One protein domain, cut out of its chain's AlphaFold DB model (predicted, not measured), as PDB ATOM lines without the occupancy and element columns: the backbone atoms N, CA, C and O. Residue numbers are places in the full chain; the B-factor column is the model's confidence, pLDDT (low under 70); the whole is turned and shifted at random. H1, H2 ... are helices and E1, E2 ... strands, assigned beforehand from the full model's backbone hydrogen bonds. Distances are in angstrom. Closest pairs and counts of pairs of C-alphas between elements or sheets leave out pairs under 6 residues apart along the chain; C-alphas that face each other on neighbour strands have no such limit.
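What this domain is: This is residues 13 to 131 of the 212 residues of an uncharacterized protein of Candidatus Gottesmanbacteria bacterium RIFCSPHIGHO2_01_FULL_42_12 (UniProt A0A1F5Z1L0). A twisted five-strand sheet has three helices in a row along one side of it: H1 covers E2 and E3, while H2 and H3 reach the sheet only with residues 98 to 100 and 122 to 123. Beyond E1 a long loop, residues 18 to 42, swings wide past E5 and over the other side of the sheet to E2. The 119 printed residues hold E1, E2, H1, E3, H2, E4, H3 and E5 in that order, a mixed class with under half of the residues in named elements. The sheet runs E2, E3, E4, E1, E5 and is mixed, parallel from E2 to E4 and antiparallel beyond. The whole is compact, with a radius of gyration of the C-alphas of 13.9 A and spans of 38 by 34 by 28 A.

How they stand to each other: Start at E4, residues 106 to 112, where N 109 is 2.8 A from O 79 of its parallel neighbour E3, residues 77 to 81. On E3's other side look for edge strand E2, residues 43 to 46, also parallel, with N 46 and O 80 2.8 A apart. Antiparallel to E4 is E1, residues 13 to 17, with N 14 and O 110 2.9 A apart; antiparallel to E1 is edge strand E5, residues 127 to 130, with N 129 and O 13 2.8 A apart. The sheet is twisted, its C-alphas up to 4.2 A off the best plane. H1, residues 57 to 67, lies over E2 and E3 at a height over the sheet of 10.2 A, along the strands. H2, residues 89 to 100, touches H1 at a shallow tilt of 22 degrees, the same way; their closest C-alphas are Ile 57 and Ala 91, 3.9 A. H2 also touches H3, residues 120 to 123, closest at the C-alphas of Leu 96 and Ile 122, 6.2 A; H1 and H3 are apart. Both H2 and H3 only graze the sheet, H3 only just on it with 5 pairs of C-alphas within 10 A. E2, H1, E3 and E3, H2, E4 are strand-helix-strand units, parallel neighbour strands joined through a helix, and E4, H3, E5 is a split one with E1 between its strands; the three crossovers are right-handed. Every O i to N i+4 pair is within hydrogen-bond range in H1, 6 of 8 in H2, and H3 is too short for one.

Where its parts are: Find C-alpha 13 at (-48.928, -0.263, 15.550), where E1 begins. E4 runs 19.3 A to C-alpha 112 at (-44.093, -4.544, 16.475). H1 is 15.1 A long and H2 17.1 A; E1 and E3 are 13.1 A each, E2 10.0 A, E5 9.8 A and H3 5.0 A. E5 ends at C-alpha 130, (-48.435, 3.840, 20.641).

The domain as a whole: The C-alphas of Ser 22 and Gly 51 are the two farthest apart, 42.4 A. The printed part has no cut, and the link from E1 to E2 is long, 25 residues. Look for pLDDT under 70 at residues 17 to 39, 73 to 75 and 131; the mean of the printed part is 77.8.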
ATOM      1  N   ILE A  13     -48.323  -0.073  16.866       71.62
ATOM      2  CA  ILE A  13     -48.928  -0.263  15.550       71.62
ATOM      3  C   ILE A  13     -48.343   0.794  14.638       71.62
ATOM      4  O   ILE A  13     -48.504   1.988  14.870       71.62
ATOM      5  N   ILE A  14     -47.689   0.346  13.584       70.81
ATOM      6  CA  ILE A  14     -47.161   1.209  12.542       70.81
ATOM      7  C   ILE A  14     -48.098   1.068  11.346       70.81
ATOM      8  O   ILE A  14     -48.277  -0.033  10.824       70.81
ATOM      9  N   THR A  15     -48.765   2.156  10.964       72.06
ATOM     10  CA  THR A  15     -49.761   2.149   9.885       72.06
ATOM     11  C   THR A  15     -49.287   2.956   8.685       72.06
ATOM     12  O   THR A  15     -48.704   4.029   8.829       72.06
ATOM     13  N   CYS A  16     -49.575   2.443   7.495       71.62
ATOM     14  CA  CYS A  16     -49.295   3.082   6.216       71.62
ATOM     15  C   CYS A  16     -50.507   2.920   5.282       71.62
ATOM     16  O   CYS A  16     -51.164   1.874   5.302       71.62
ATOM     17  N   GLY A  17     -50.832   3.951   4.495       65.38
ATOM     18  CA  GLY A  17     -51.933   3.922   3.527       65.38
ATOM     19  C   GLY A  17     -52.454   5.306   3.124       65.38
ATOM     20  O   GLY A  17     -52.258   6.288   3.838       65.38
ATOM     21  N   ASN A  18     -53.171   5.359   1.996       55.41
ATOM     22  CA  ASN A  18     -53.816   6.562   1.442       55.41
ATOM     23  C   ASN A  18     -55.107   6.929   2.201       55.41
ATOM     24  O   ASN A  18     -56.203   6.911   1.639       55.41
ATOM     25  N   ILE A  19     -55.008   7.204   3.498       50.62
ATOM     26  CA  ILE A  19     -56.081   7.871   4.242       50.62
ATOM     27  C   ILE A  19     -55.755   9.365   4.185       50.62
ATOM     28  O   ILE A  19     -54.661   9.734   4.594       50.62
ATOM     29  N   ASP A  20     -56.652  10.212   3.670       39.34
ATOM     30  CA  ASP A  20     -56.504  11.673   3.767       39.34
ATOM     31  C   ASP A  20     -56.347  12.063   5.246       39.34
ATOM     32  O   ASP A  20     -57.247  11.876   6.064       39.34
ATOM     33  N   MET A  21     -55.151  12.527   5.606       39.09
ATOM     34  CA  MET A  21     -54.612  12.461   6.968       39.09
ATOM     35  C   MET A  21     -54.472  13.855   7.592       39.09
ATOM     36  O   MET A  21     -53.372  14.295   7.918       39.09
ATOM     37  N   SER A  22     -55.578  14.588   7.738       27.25
ATOM     38  CA  SER A  22     -55.563  15.936   8.333       27.25
ATOM     39  C   SER A  22     -55.937  15.984   9.819       27.25
ATOM     40  O   SER A  22     -56.204  17.069  10.334       27.25
ATOM     41  N   THR A  23     -55.990  14.860  10.533       31.17
ATOM     42  CA  THR A  23     -56.398  14.849  11.946       31.17
ATOM     43  C   THR A  23     -55.355  14.227  12.857       31.17
ATOM     44  O   THR A  23     -54.686  13.256  12.539       31.17
ATOM     45  N   SER A  24     -55.186  14.882  13.995       30.31
ATOM     46  CA  SER A  24     -54.197  14.654  15.034       30.31
ATOM     47  C   SER A  24     -54.468  13.338  15.768       30.31
ATOM     48  O   SER A  24     -55.507  13.194  16.406       30.31
ATOM     49  N   PHE A  25     -53.532  12.388  15.725       35.88
ATOM     50  CA  PHE A  25     -53.683  11.080  16.368       35.88
ATOM     51  C   PHE A  25     -52.566  10.848  17.381       35.88
ATOM     52  O   PHE A  25     -51.429  10.591  17.001       35.88
ATOM     53  N   LEU A  26     -52.884  10.905  18.674       33.12
ATOM     54  CA  LEU A  26     -51.976  10.483  19.737       33.12
ATOM     55  C   LEU A  26     -52.770   9.740  20.818       33.12
ATOM     56  O   LEU A  26     -53.661  10.302  21.449       33.12
ATOM     57  N   ASN A  27     -52.354   8.493  21.053       33.69
ATOM     58  CA  ASN A  27     -52.657   7.640  22.208       33.69
ATOM     59  C   ASN A  27     -53.978   6.850  22.149       33.69
ATOM     60  O   ASN A  27     -55.001   7.251  22.704       33.69
ATOM     61  N   VAL A  28     -53.913   5.653  21.558       38.88
ATOM     62  CA  VAL A  28     -54.947   4.617  21.698       38.88
ATOM     63  C   VAL A  28     -54.343   3.423  22.428       38.88
ATOM     64  O   VAL A  28     -53.343   2.862  21.994       38.88
ATOM     65  N   GLY A  29     -54.966   3.004  23.529       35.38
ATOM     66  CA  GLY A  29     -54.546   1.834  24.293       35.38
ATOM     67  C   GLY A  29     -54.863   0.514  23.600       35.38
ATOM     68  O   GLY A  29     -56.017   0.185  23.330       35.38
ATOM     69  N   ILE A  30     -53.841  -0.295  23.330       39.75
ATOM     70  CA  ILE A  30     -53.937  -1.533  22.554       39.75
ATOM     71  C   ILE A  30     -53.506  -2.748  23.399       39.75
ATOM     72  O   ILE A  30     -52.324  -3.044  23.545       39.75
ATOM     73  N   LYS A  31     -54.469  -3.532  23.899       37.69
ATOM     74  CA  LYS A  31     -54.283  -4.980  24.125       37.69
ATOM     75  C   LYS A  31     -54.499  -5.741  22.810       37.69
ATOM     76  O   LYS A  31     -55.511  -5.494  22.153       37.69
ATOM     77  N   PHE A  32     -53.560  -6.601  22.415       46.56
ATOM     78  CA  PHE A  32     -53.644  -7.408  21.193       46.56
ATOM     79  C   PHE A  32     -54.231  -8.792  21.487       46.56
ATOM     80  O   PHE A  32     -53.760  -9.490  22.384       46.56
ATOM     81  N   GLU A  33     -55.218  -9.197  20.691       46.22
ATOM     82  CA  GLU A  33     -55.617 -10.593  20.521       46.22
ATOM     83  C   GLU A  33     -55.385 -10.958  19.054       46.22
ATOM     84  O   GLU A  33     -55.791 -10.207  18.164       46.22
ATOM     85  N   LYS A  34     -54.714 -12.091  18.797       47.81
ATOM     86  CA  LYS A  34     -54.449 -12.573  17.435       47.81
ATOM     87  C   LYS A  34     -55.783 -12.681  16.684       47.81
ATOM     88  O   LYS A  34     -56.653 -13.420  17.158       47.81
ATOM     89  N   PRO A  35     -55.967 -11.983  15.545       50.81
ATOM     90  CA  PRO A  35     -57.189 -12.123  14.771       50.81
ATOM     91  C   PRO A  35     -57.355 -13.600  14.401       50.81
ATOM     92  O   PRO A  35     -56.465 -14.211  13.807       50.81
ATOM     93  N   LYS A  36     -58.473 -14.203  14.823       46.78
ATOM     94  CA  LYS A  36     -58.853 -15.542  14.361       46.78
ATOM     95  C   LYS A  36     -59.019 -15.485  12.846       46.78
ATOM     96  O   LYS A  36     -59.479 -14.466  12.336       46.78
ATOM     97  N   VAL A  37     -58.645 -16.579  12.177       49.12
ATOM     98  CA  VAL A  37     -58.821 -16.809  10.734       49.12
ATOM     99  C   VAL A  37     -60.108 -16.134  10.265       49.12
ATOM    100  O   VAL A  37     -61.202 -16.526  10.668       49.12
ATOM    101  N   SER A  38     -59.954 -15.067   9.488       53.75
ATOM    102  CA  SER A  38     -61.076 -14.358   8.891       53.75
ATOM    103  C   SER A  38     -61.300 -14.942   7.508       53.75
ATOM    104  O   SER A  38     -60.351 -15.081   6.743       53.75
ATOM    105  N   ASN A  39     -62.550 -15.239   7.165       60.25
ATOM    106  CA  ASN A  39     -62.931 -15.622   5.802       60.25
ATOM    107  C   ASN A  39     -63.014 -14.409   4.857       60.25
ATOM    108  O   ASN A  39     -63.610 -14.505   3.786       60.25
ATOM    109  N   ASP A  40     -62.481 -13.254   5.260       70.69
ATOM    110  CA  ASP A  40     -62.493 -12.052   4.442       70.69
ATOM    111  C   ASP A  40     -61.338 -12.076   3.432       70.69
ATOM    112  O   ASP A  40     -60.181 -11.955   3.837       70.69
ATOM    113  N   PRO A  41     -61.616 -12.201   2.123       72.75
ATOM    114  CA  PRO A  41     -60.569 -12.236   1.106       72.75
ATOM    115  C   PRO A  41     -59.805 -10.913   0.964       72.75
ATOM    116  O   PRO A  41     -58.751 -10.888   0.333       72.75
ATOM    117  N   ASP A  42     -60.331  -9.818   1.521       78.50
ATOM    118  CA  ASP A  42     -59.683  -8.505   1.506       78.50
ATOM    119  C   ASP A  42     -58.860  -8.234   2.788       78.50
ATOM    120  O   ASP A  42     -58.255  -7.165   2.918       78.50
ATOM    121  N   LEU A  43     -58.801  -9.205   3.718       81.56
ATOM    122  CA  LEU A  43     -57.908  -9.211   4.879       81.56
ATOM    123  C   LEU A  43     -56.746 -10.186   4.652       81.56
ATOM    124  O   LEU A  43     -56.928 -11.400   4.639       81.56
ATOM    125  N   ILE A  44     -55.531  -9.652   4.552       85.56
ATOM    126  CA  ILE A  44     -54.305 -10.439   4.408       85.56
ATOM    127  C   ILE A  44     -53.543 -10.379   5.728       85.56
ATOM    128  O   ILE A  44     -53.144  -9.303   6.170       85.56
ATOM    129  N   ILE A  45     -53.330 -11.532   6.360       85.81
ATOM    130  CA  ILE A  45     -52.538 -11.646   7.589       85.81
ATOM    131  C   ILE A  45     -51.218 -12.334   7.249       85.81
ATOM    132  O   ILE A  45     -51.213 -13.434   6.703       85.81
ATOM    133  N   ILE A  46     -50.107 -11.687   7.592       90.25
ATOM    134  CA  ILE A  46     -48.755 -12.224   7.455       90.25
ATOM    135  C   ILE A  46     -48.188 -12.454   8.846       90.25
ATOM    136  O   ILE A  46     -48.170 -11.558   9.688       90.25
ATOM    137  N   GLU A  47     -47.697 -13.663   9.064       89.88
ATOM    138  CA  GLU A  47     -46.979 -14.065  10.263       89.88
ATOM    139  C   GLU A  47     -45.871 -15.055   9.896       89.88
ATOM    140  O   GLU A  47     -45.786 -15.517   8.754       89.88
ATOM    141  N   LYS A  48     -45.008 -15.384  10.861       89.56
ATOM    142  CA  LYS A  48     -44.031 -16.467  10.697       89.56
ATOM    143  C   LYS A  48     -44.763 -17.767  10.373       89.56
ATOM    144  O   LYS A  48     -45.707 -18.137  11.073       89.56
ATOM    145  N   GLU A  49     -44.292 -18.478   9.357       89.19
ATOM    146  CA  GLU A  49     -44.768 -19.831   9.073       89.19
ATOM    147  C   GLU A  49     -44.441 -20.782  10.236       89.19
ATOM    148  O   GLU A  49     -43.501 -20.566  11.009       89.19
ATOM    149  N   GLU A  50     -45.214 -21.860  10.369       87.31
ATOM    150  CA  GLU A  50     -45.015 -22.829  11.444       87.31
ATOM    151  C   GLU A  50     -43.604 -23.440  11.387       87.31
ATOM    152  O   GLU A  50     -43.134 -23.906  10.351       87.31
ATOM    153  N   GLY A  51     -42.895 -23.395  12.519       88.69
ATOM    154  CA  GLY A  51     -41.509 -23.864  12.616       88.69
ATOM    155  C   GLY A  51     -40.454 -22.897  12.064       88.69
ATOM    156  O   GLY A  51     -39.269 -23.228  12.101       88.69
ATOM    157  N   LYS A  52     -40.836 -21.706  11.584       91.19
ATOM    158  CA  LYS A  52     -39.902 -20.649  11.169       91.19
ATOM    159  C   LYS A  52     -39.733 -19.588  12.257       91.19
ATOM    160  O   LYS A  52     -40.643 -19.309  13.036       91.19
ATOM    161  N   SER A  53     -38.550 -18.980  12.294       92.44
ATOM    162  CA  SER A  53     -38.213 -17.879  13.206       92.44
ATOM    163  C   SER A  53     -38.435 -16.494  12.597       92.44
ATOM    164  O   SER A  53     -38.508 -15.521  13.341       92.44
ATOM    165  N   GLU A  54     -38.546 -16.404  11.272       94.75
ATOM    166  CA  GLU A  54     -38.567 -15.146  10.526       94.75
ATOM    167  C   GLU A  54     -39.671 -15.135   9.468       94.75
ATOM    168  O   GLU A  54     -40.030 -16.180   8.919       94.75
ATOM    169  N   ILE A  55     -40.155 -13.935   9.150       95.69
ATOM    170  CA  ILE A  55     -40.937 -13.654   7.949       95.69
ATOM    171  C   ILE A  55     -39.948 -13.348   6.825       95.69
ATOM    172  O   ILE A  55     -39.157 -12.401   6.899       95.69
ATOM    173  N   VAL A  56     -39.978 -14.171   5.782       96.44
ATOM    174  CA  VAL A  56     -39.001 -14.118   4.688       96.44
ATOM    175  C   VAL A  56     -39.500 -13.288   3.507       96.44
ATOM    176  O   VAL A  56     -40.700 -13.105   3.308       96.44
ATOM    177  N   ILE A  57     -38.571 -12.830   2.661       96.62
ATOM    178  CA  ILE A  57     -38.876 -12.022   1.466       96.62
ATOM    179  C   ILE A  57     -39.930 -12.661   0.548       96.62
ATOM    180  O   ILE A  57     -40.750 -11.948  -0.022       96.62
ATOM    181  N   ALA A  58     -39.961 -13.995   0.444       96.38
ATOM    182  CA  ALA A  58     -40.943 -14.704  -0.376       96.38
ATOM    183  C   ALA A  58     -42.393 -14.407   0.050       96.38
ATOM    184  O   ALA A  58     -43.247 -14.216  -0.813       96.38
ATOM    185  N   GLN A  59     -42.661 -14.280   1.356       96.00
ATOM    186  CA  GLN A  59     -43.987 -13.915   1.869       96.00
ATOM    187  C   GLN A  59     -44.368 -12.478   1.473       96.00
ATOM    188  O   GLN A  59     -45.525 -12.211   1.158       96.00
ATOM    189  N   ILE A  60     -43.396 -11.561   1.429       96.06
ATOM    190  CA  ILE A  60     -43.619 -10.170   1.002       96.06
ATOM    191  C   ILE A  60     -43.846 -10.072  -0.509       96.06
ATOM    192  O   ILE A  60     -44.710  -9.318  -0.947       96.06
ATOM    193  N   HIS A  61     -43.137 -10.859  -1.316       95.19
ATOM    194  CA  HIS A  61     -43.412 -10.930  -2.752       95.19
ATOM    195  C   HIS A  61     -44.797 -11.520  -3.040       95.19
ATOM    196  O   HIS A  61     -45.497 -11.027  -3.921       95.19
ATOM    197  N   GLU A  62     -45.222 -12.533  -2.282       94.44
ATOM    198  CA  GLU A  62     -46.578 -13.071  -2.410       94.44
ATOM    199  C   GLU A  62     -47.632 -12.036  -2.003       94.44
ATOM    200  O   GLU A  62     -48.606 -11.849  -2.732       94.44
ATOM    201  N   LEU A  63     -47.409 -11.286  -0.917       92.75
ATOM    202  CA  LEU A  63     -48.250 -10.140  -0.561       92.75
ATOM    203  C   LEU A  63     -48.358  -9.149  -1.723       92.75
ATOM    204  O   LEU A  63     -49.460  -8.776  -2.117       92.75
ATOM    205  N   GLN A  64     -47.227  -8.725  -2.282       93.00
ATOM    206  CA  GLN A  64     -47.191  -7.779  -3.396       93.00
ATOM    207  C   GLN A  64     -47.953  -8.310  -4.608       93.00
ATOM    208  O   GLN A  64     -48.741  -7.577  -5.202       93.00
ATOM    209  N   ARG A  65     -47.787  -9.597  -4.935       91.19
ATOM    210  CA  ARG A  65     -48.538 -10.261  -6.004       91.19
ATOM    211  C   ARG A  65     -50.034 -10.223  -5.726       91.19
ATOM    212  O   ARG A  65     -50.799  -9.842  -6.609       91.19
ATOM    213  N   GLN A  66     -50.460 -10.559  -4.511       88.88
ATOM    214  CA  GLN A  66     -51.865 -10.476  -4.126       88.88
ATOM    215  C   GLN A  66     -52.380  -9.052  -4.302       88.88
ATOM    216  O   GLN A  66     -53.409  -8.873  -4.950       88.88
ATOM    217  N   LEU A  67     -51.650  -8.047  -3.809       87.00
ATOM    218  CA  LEU A  67     -51.958  -6.614  -3.904       87.00
ATOM    219  C   LEU A  67     -52.140  -6.079  -5.335       87.00
ATOM    220  O   LEU A  67     -52.806  -5.061  -5.496       87.00
ATOM    221  N   THR A  68     -51.644  -6.772  -6.366       86.19
ATOM    222  CA  THR A  68     -51.929  -6.414  -7.773       86.19
ATOM    223  C   THR A  68     -53.360  -6.732  -8.214       86.19
ATOM    224  O   THR A  68     -53.860  -6.148  -9.174       86.19
ATOM    225  N   LEU A  69     -54.033  -7.663  -7.534       84.06
ATOM    226  CA  LEU A  69     -55.406  -8.047  -7.845       84.06
ATOM    227  C   LEU A  69     -56.387  -7.009  -7.287       84.06
ATOM    228  O   LEU A  69     -56.140  -6.409  -6.241       84.06
ATOM    229  N   MET A  70     -57.547  -6.849  -7.925       77.31
ATOM    230  CA  MET A  70     -58.603  -5.992  -7.377       77.31
ATOM    231  C   MET A  70     -59.178  -6.587  -6.075       77.31
ATOM    232  O   MET A  70     -59.265  -7.813  -5.946       77.31
ATOM    233  N   PRO A  71     -59.579  -5.759  -5.091       75.75
ATOM    234  CA  PRO A  71     -60.295  -6.234  -3.908       75.75
ATOM    235  C   PRO A  71     -61.647  -6.846  -4.292       75.75
ATOM    236  O   PRO A  71     -62.392  -6.244  -5.071       75.75
ATOM    237  N   LEU A  72     -62.003  -8.002  -3.726       71.19
ATOM    238  CA  LEU A  72     -63.248  -8.705  -4.074       71.19
ATOM    239  C   LEU A  72     -64.486  -7.962  -3.559       71.19
ATOM    240  O   LEU A  72     -65.518  -7.929  -4.225       71.19
ATOM    241  N   GLY A  73     -64.395  -7.323  -2.392       64.88
ATOM    242  CA  GLY A  73     -65.432  -6.442  -1.854       64.88
ATOM    243  C   GLY A  73     -65.470  -5.057  -2.508       64.88
ATOM    244  O   GLY A  73     -66.377  -4.269  -2.234       64.88
ATOM    245  N   GLY A  74     -64.488  -4.737  -3.360       65.06
ATOM    246  CA  GLY A  74     -64.389  -3.481  -4.102       65.06
ATOM    247  C   GLY A  74     -64.213  -2.222  -3.247       65.06
ATOM    248  O   GLY A  74     -64.380  -1.125  -3.782       65.06
ATOM    249  N   ALA A  75     -63.949  -2.349  -1.943       67.56
ATOM    250  CA  ALA A  75     -63.828  -1.225  -1.012       67.56
ATOM    251  C   ALA A  75     -62.367  -0.896  -0.658       67.56
ATOM    252  O   ALA A  75     -62.036   0.280  -0.533       67.56
ATOM    253  N   GLY A  76     -61.493  -1.902  -0.592       75.69
ATOM    254  CA  GLY A  76     -60.087  -1.751  -0.233       75.69
ATOM    255  C   GLY A  76     -59.537  -3.027   0.396       75.69
ATOM    256  O   GLY A  76     -60.206  -4.058   0.352       75.69
ATOM    257  N   ARG A  77     -58.324  -2.966   0.954       81.88
ATOM    258  CA  ARG A  77     -57.680  -4.096   1.639       81.88
ATOM    259  C   ARG A  77     -57.071  -3.703   2.967       81.88
ATOM    260  O   ARG A  77     -56.607  -2.575   3.135       81.88
ATOM    261  N   LEU A  78     -57.027  -4.667   3.877       84.00
ATOM    262  CA  LEU A  78     -56.239  -4.586   5.097       84.00
ATOM    263  C   LEU A  78     -55.138  -5.636   5.053       84.00
ATOM    264  O   LEU A  78     -55.411  -6.829   4.955       84.00
ATOM    265  N   VAL A  79     -53.898  -5.186   5.173       87.81
ATOM    266  CA  VAL A  79     -52.740  -6.047   5.388       87.81
ATOM    267  C   VAL A  79     -52.332  -5.914   6.846       87.81
ATOM    268  O   VAL A  79     -52.121  -4.806   7.334       87.81
ATOM    269  N   VAL A  80     -52.216  -7.036   7.544       86.50
ATOM    270  CA  VAL A  80     -51.759  -7.101   8.932       86.50
ATOM    271  C   VAL A  80     -50.504  -7.956   8.988       86.50
ATOM    272  O   VAL A  80     -50.568  -9.148   8.709       86.50
ATOM    273  N   ILE A  81     -49.376  -7.366   9.375       90.56
ATOM    274  CA  ILE A  81     -48.137  -8.102   9.642       90.56
ATOM    275  C   ILE A  81     -47.976  -8.223  11.157       90.56
ATOM    276  O   ILE A  81     -47.816  -7.216  11.850       90.56
ATOM    277  N   ILE A  82     -48.059  -9.451  11.662       86.50
ATOM    278  CA  ILE A  82     -47.909  -9.788  13.081       86.50
ATOM    279  C   ILE A  82     -46.432 -10.068  13.364       86.50
ATOM    280  O   ILE A  82     -45.764 -10.705  12.552       86.50
ATOM    281  N   ASP A  83     -45.939  -9.619  14.520       87.94
ATOM    282  CA  ASP A  83     -44.531  -9.724  14.915       87.94
ATOM    283  C   ASP A  83     -43.589  -9.171  13.827       87.94
ATOM    284  O   ASP A  83     -42.658  -9.848  13.387       87.94
ATOM    285  N   ALA A  84     -43.823  -7.947  13.349       92.06
ATOM    286  CA  ALA A  84     -43.067  -7.341  12.252       92.06
ATOM    287  C   ALA A  84     -41.550  -7.236  12.529       92.06
ATOM    288  O   ALA A  84     -40.765  -7.227  11.585       92.06
ATOM    289  N   GLN A  85     -41.116  -7.264  13.794       92.69
ATOM    290  CA  GLN A  85     -39.708  -7.408  14.201       92.69
ATOM    291  C   GLN A  85     -39.048  -8.694  13.679       92.69
ATOM    292  O   GLN A  85     -37.828  -8.805  13.654       92.69
ATOM    293  N   THR A  86     -39.848  -9.676  13.264       94.62
ATOM    294  CA  THR A  86     -39.380 -10.951  12.711       94.62
ATOM    295  C   THR A  86     -39.231 -10.919  11.192       94.62
ATOM    296  O   THR A  86     -38.808 -11.911  10.602       94.62
ATOM    297  N   LEU A  87     -39.545  -9.794  10.538       95.81
ATOM    298  CA  LEU A  87     -39.191  -9.572   9.139       95.81
ATOM    299  C   LEU A  87     -37.673  -9.540   9.004       95.81
ATOM    300  O   LEU A  87     -37.008  -8.657   9.555       95.81
ATOM    301  N   ASN A  88     -37.121 -10.449   8.205       95.62
ATOM    302  CA  ASN A  88     -35.703 -10.375   7.898       95.62
ATOM    303  C   ASN A  88     -35.383  -9.129   7.053       95.62
ATOM    304  O   ASN A  88     -36.257  -8.525   6.426       95.62
ATOM    305  N   VAL A  89     -34.109  -8.732   7.013       95.81
ATOM    306  CA  VAL A  89     -33.674  -7.489   6.344       95.81
ATOM    307  C   VAL A  89     -34.116  -7.436   4.875       95.81
ATOM    308  O   VAL A  89     -34.492  -6.379   4.370       95.81
ATOM    309  N   SER A  90     -34.117  -8.577   4.183       96.56
ATOM    310  CA  SER A  90     -34.565  -8.651   2.786       96.56
ATOM    311  C   SER A  90     -36.074  -8.419   2.655       96.56
ATOM    312  O   SER A  90     -36.504  -7.685   1.769       96.56
ATOM    313  N   ALA A  91     -36.879  -8.987   3.558       96.75
ATOM    314  CA  ALA A  91     -38.322  -8.783   3.621       96.75
ATOM    315  C   ALA A  91     -38.678  -7.320   3.934       96.75
ATOM    316  O   ALA A  91     -39.532  -6.744   3.262       96.75
ATOM    317  N   GLN A  92     -37.980  -6.698   4.890       95.94
ATOM    318  CA  GLN A  92     -38.166  -5.283   5.232       95.94
ATOM    319  C   GLN A  92     -37.881  -4.366   4.037       95.94
ATOM    320  O   GLN A  92     -38.693  -3.502   3.711       95.94
ATOM    321  N   ASN A  93     -36.771  -4.588   3.326       95.81
ATOM    322  CA  ASN A  93     -36.441  -3.808   2.133       95.81
ATOM    323  C   ASN A  93     -37.442  -4.017   0.989       95.81
ATOM    324  O   ASN A  93     -37.800  -3.061   0.304       95.81
ATOM    325  N   ALA A  94     -37.917  -5.249   0.779       95.12
ATOM    326  CA  ALA A  94     -38.941  -5.523  -0.226       95.12
ATOM    327  C   ALA A  94     -40.255  -4.791   0.090       95.12
ATOM    328  O   ALA A  94     -40.891  -4.264  -0.823       95.12
ATOM    329  N   LEU A  95     -40.628  -4.713   1.371       95.00
ATOM    330  CA  LEU A  95     -41.847  -4.053   1.835       95.00
ATOM    331  C   LEU A  95     -41.825  -2.534   1.605       95.00
ATOM    332  O   LEU A  95     -42.885  -1.957   1.371       95.00
ATOM    333  N   LEU A  96     -40.648  -1.890   1.605       92.94
ATOM    334  CA  LEU A  96     -40.515  -0.437   1.413       92.94
ATOM    335  C   LEU A  96     -41.238   0.066   0.164       92.94
ATOM    336  O   LEU A  96     -41.965   1.049   0.254       92.94
ATOM    337  N   LYS A  97     -41.119  -0.643  -0.966       88.62
ATOM    338  CA  LYS A  97     -41.795  -0.262  -2.218       88.62
ATOM    339  C   LYS A  97     -43.312  -0.173  -2.048       88.62
ATOM    340  O   LYS A  97     -43.957   0.706  -2.598       88.62
ATOM    341  N   THR A  98     -43.882  -1.090  -1.272       91.06
ATOM    342  CA  THR A  98     -45.322  -1.141  -1.001       91.06
ATOM    343  C   THR A  98     -45.758  -0.080   0.007       91.06
ATOM    344  O   THR A  98     -46.899   0.357  -0.040       91.06
ATOM    345  N   LEU A  99     -44.876   0.334   0.919       89.75
ATOM    346  CA  LEU A  99     -45.154   1.419   1.865       89.75
ATOM    347  C   LEU A  99     -45.016   2.807   1.219       89.75
ATOM    348  O   LEU A  99     -45.688   3.738   1.639       89.75
ATOM    349  N   GLU A 100     -44.150   2.960   0.215       85.62
ATOM    350  CA  GLU A 100     -43.999   4.214  -0.543       85.62
ATOM    351  C   GLU A 100     -45.215   4.514  -1.409       85.62
ATOM    352  O   GLU A 100     -45.714   5.637  -1.416       85.62
ATOM    353  N   GLU A 101     -45.704   3.501  -2.117       82.94
ATOM    354  CA  GLU A 101     -46.849   3.615  -3.012       82.94
ATOM    355  C   GLU A 101     -47.853   2.503  -2.675       82.94
ATOM    356  O   GLU A 101     -47.953   1.500  -3.394       82.94
ATOM    357  N   PRO A 102     -48.588   2.626  -1.549       83.38
ATOM    358  CA  PRO A 102     -49.582   1.633  -1.191       83.38
ATOM    359  C   PRO A 102     -50.670   1.588  -2.273       83.38
ATOM    360  O   PRO A 102     -51.142   2.638  -2.724       83.38
ATOM    361  N   PRO A 103     -51.120   0.386  -2.687       82.19
ATOM    362  CA  PRO A 103     -52.210   0.269  -3.643       82.19
ATOM    363  C   PRO A 103     -53.460   1.004  -3.151       82.19
ATOM    364  O   PRO A 103     -53.715   1.105  -1.947       82.19
ATOM    365  N   VAL A 104     -54.276   1.482  -4.091       75.12
ATOM    366  CA  VAL A 104     -55.482   2.268  -3.790       75.12
ATOM    367  C   VAL A 104     -56.356   1.554  -2.751       75.12
ATOM    368  O   VAL A 104     -56.629   0.358  -2.858       75.12
ATOM    369  N   ASN A 105     -56.792   2.305  -1.738       74.69
ATOM    370  CA  ASN A 105     -57.610   1.830  -0.618       74.69
ATOM    371  C   ASN A 105     -56.994   0.670   0.193       74.69
ATOM    372  O   ASN A 105     -57.725  -0.116   0.803       74.69
ATOM    373  N   THR A 106     -55.665   0.554   0.226       79.25
ATOM    374  CA  THR A 106     -54.963  -0.429   1.060       79.25
ATOM    375  C   THR A 106     -54.433   0.221   2.331       79.25
ATOM    376  O   THR A 106     -53.777   1.259   2.285       79.25
ATOM    377  N   ILE A 107     -54.712  -0.414   3.468       83.50
ATOM    378  CA  ILE A 107     -54.135  -0.075   4.768       83.50
ATOM    379  C   ILE A 107     -53.198  -1.210   5.162       83.50
ATOM    380  O   ILE A 107     -53.589  -2.377   5.131       83.50
ATOM    381  N   ILE A 108     -51.972  -0.874   5.547       87.44
ATOM    382  CA  ILE A 108     -50.963  -1.826   6.014       87.44
ATOM    383  C   ILE A 108     -50.681  -1.518   7.479       87.44
ATOM    384  O   ILE A 108     -50.245  -0.416   7.805       87.44
ATOM    385  N   LYS A 109     -50.940  -2.486   8.361       86.44
ATOM    386  CA  LYS A 109     -50.667  -2.407   9.799       86.44
ATOM    387  C   LYS A 109     -49.543  -3.373  10.157       86.44
ATOM    388  O   LYS A 109     -49.680  -4.582   9.975       86.44
ATOM    389  N   LEU A 110     -48.453  -2.837  10.690       88.00
ATOM    390  CA  LEU A 110     -47.334  -3.597  11.234       88.00
ATOM    391  C   LEU A 110     -47.446  -3.585  12.756       88.00
ATOM    392  O   LEU A 110     -47.477  -2.518  13.368       88.00
ATOM    393  N   TYR A 111     -47.515  -4.765  13.357       86.19
ATOM    394  CA  TYR A 111     -47.502  -4.932  14.804       86.19
ATOM    395  C   TYR A 111     -46.084  -5.261  15.234       86.19
ATOM    396  O   TYR A 111     -45.537  -6.272  14.800       86.19
ATOM    397  N   VAL A 112     -45.489  -4.406  16.061       84.94
ATOM    398  CA  VAL A 112     -44.093  -4.544  16.475       84.94
ATOM    399  C   VAL A 112     -43.938  -4.269  17.966       84.94
ATOM    400  O   VAL A 112     -44.639  -3.424  18.521       84.94
ATOM    401  N   ASP A 113     -43.005  -4.960  18.618       83.75
ATOM    402  CA  ASP A 113     -42.711  -4.727  20.039       83.75
ATOM    403  C   ASP A 113     -42.091  -3.341  20.278       83.75
ATOM    404  O   ASP A 113     -42.368  -2.703  21.290       83.75
ATOM    405  N   HIS A 114     -41.260  -2.866  19.346       84.38
ATOM    406  CA  HIS A 114     -40.593  -1.566  19.395       84.38
ATOM    407  C   HIS A 114     -40.266  -1.078  17.979       84.38
ATOM    408  O   HIS A 114     -39.893  -1.888  17.129       84.38
ATOM    409  N   GLU A 115     -40.379   0.227  17.719       85.00
ATOM    410  CA  GLU A 115     -40.114   0.815  16.393       85.00
ATOM    411  C   GLU A 115     -38.666   0.585  15.916       85.00
ATOM    412  O   GLU A 115     -38.460   0.285  14.743       85.00
ATOM    413  N   ASP A 116     -37.696   0.587  16.836       89.38
ATOM    414  CA  ASP A 116     -36.270   0.323  16.551       89.38
ATOM    415  C   ASP A 116     -35.973  -1.082  15.999       89.38
ATOM    416  O   ASP A 116     -34.887  -1.326  15.475       89.38
ATOM    417  N   ASN A 117     -36.920  -2.022  16.102       90.44
ATOM    418  CA  ASN A 117     -36.770  -3.348  15.498       90.44
ATOM    419  C   ASN A 117     -36.983  -3.339  13.975       90.44
ATOM    420  O   ASN A 117     -36.750  -4.351  13.309       90.44
ATOM    421  N   LEU A 118     -37.464  -2.228  13.419       93.00
ATOM    422  CA  LEU A 118     -37.645  -2.042  11.987       93.00
ATOM    423  C   LEU A 118     -36.569  -1.118  11.423       93.00
ATOM    424  O   LEU A 118     -36.001  -0.276  12.117       93.00
ATOM    425  N   LEU A 119     -36.320  -1.236  10.120       94.19
ATOM    426  CA  LEU A 119     -35.445  -0.306   9.419       94.19
ATOM    427  C   LEU A 119     -35.973   1.134   9.582       94.19
ATOM    428  O   LEU A 119     -37.166   1.370   9.360       94.19
ATOM    429  N   PRO A 120     -35.104   2.129   9.848       92.75
ATOM    430  CA  PRO A 120     -35.511   3.536   9.935       92.75
ATOM    431  C   PRO A 120     -36.261   4.036   8.687       92.75
ATOM    432  O   PRO A 120     -37.111   4.928   8.748       92.75
ATOM    433  N   THR A 121     -35.983   3.433   7.529       92.62
ATOM    434  CA  THR A 121     -36.668   3.704   6.261       92.62
ATOM    435  C   THR A 121     -38.131   3.253   6.248       92.62
ATOM    436  O   THR A 121     -38.939   3.904   5.590       92.62
ATOM    437  N   ILE A 122     -38.489   2.194   6.987       92.25
ATOM    438  CA  ILE A 122     -39.884   1.786   7.203       92.25
ATOM    439  C   ILE A 122     -40.560   2.773   8.147       92.25
ATOM    440  O   ILE A 122     -41.626   3.295   7.831       92.25
ATOM    441  N   VAL A 123     -39.931   3.047   9.293       89.56
ATOM    442  CA  VAL A 123     -40.510   3.897  10.343       89.56
ATOM    443  C   VAL A 123     -40.824   5.298   9.808       89.56
ATOM    444  O   VAL A 123     -41.906   5.819  10.046       89.56
ATOM    445  N   SER A 124     -39.932   5.872   8.997       88.50
ATOM    446  CA  SER A 124     -40.117   7.198   8.379       88.50
ATOM    447  C   SER A 124     -41.275   7.310   7.375       88.50
ATOM    448  O   SER A 124     -41.686   8.425   7.066       88.50
ATOM    449  N   ARG A 125     -41.805   6.193   6.861       86.50
ATOM    450  CA  ARG A 125     -42.915   6.154   5.882       86.50
ATOM    451  C   ARG A 125     -44.259   5.801   6.509       86.50
ATOM    452  O   ARG A 125     -45.250   5.619   5.805       86.50
ATOM    453  N   CYS A 126     -44.291   5.672   7.827       85.19
ATOM    454  CA  CYS A 126     -45.450   5.182   8.538       85.19
ATOM    455  C   CYS A 126     -45.817   6.098   9.702       85.19
ATOM    456  O   CYS A 126     -44.988   6.804  10.270       85.19
ATOM    457  N   ILE A 127     -47.079   6.023  10.104       82.88
ATOM    458  CA  ILE A 127     -47.561   6.645  11.331       82.88
ATOM    459  C   ILE A 127     -47.374   5.652  12.468       82.88
ATOM    460  O   ILE A 127     -47.801   4.498  12.366       82.88
ATOM    461  N   ILE A 128     -46.796   6.113  13.570       79.50
ATOM    462  CA  ILE A 128     -46.601   5.300  14.766       79.50
ATOM    463  C   ILE A 128     -47.750   5.551  15.739       79.50
ATOM    464  O   ILE A 128     -47.942   6.661  16.233       79.50
ATOM    465  N   ILE A 129     -48.492   4.495  16.055       74.06
ATOM    466  CA  ILE A 129     -49.557   4.493  17.052       74.06
ATOM    467  C   ILE A 129     -49.062   3.706  18.262       74.06
ATOM    468  O   ILE A 129     -48.822   2.497  18.201       74.06
ATOM    469  N   ARG A 130     -48.912   4.412  19.383       72.19
ATOM    470  CA  ARG A 130     -48.435   3.840  20.641       72.19
ATOM    471  C   ARG A 130     -49.599   3.306  21.456       72.19
ATOM    472  O   ARG A 130     -50.552   4.033  21.733       72.19
ATOM    473  N   SER A 131     -49.470   2.051  21.872       59.81
ATOM    474  CA  SER A 131     -50.371   1.432  22.830       59.81
ATOM    475  C   SER A 131     -50.102   1.941  24.237       59.81
ATOM    476  O   SER A 131     -49.125   1.556  24.872       59.81
TER     477      SER A 131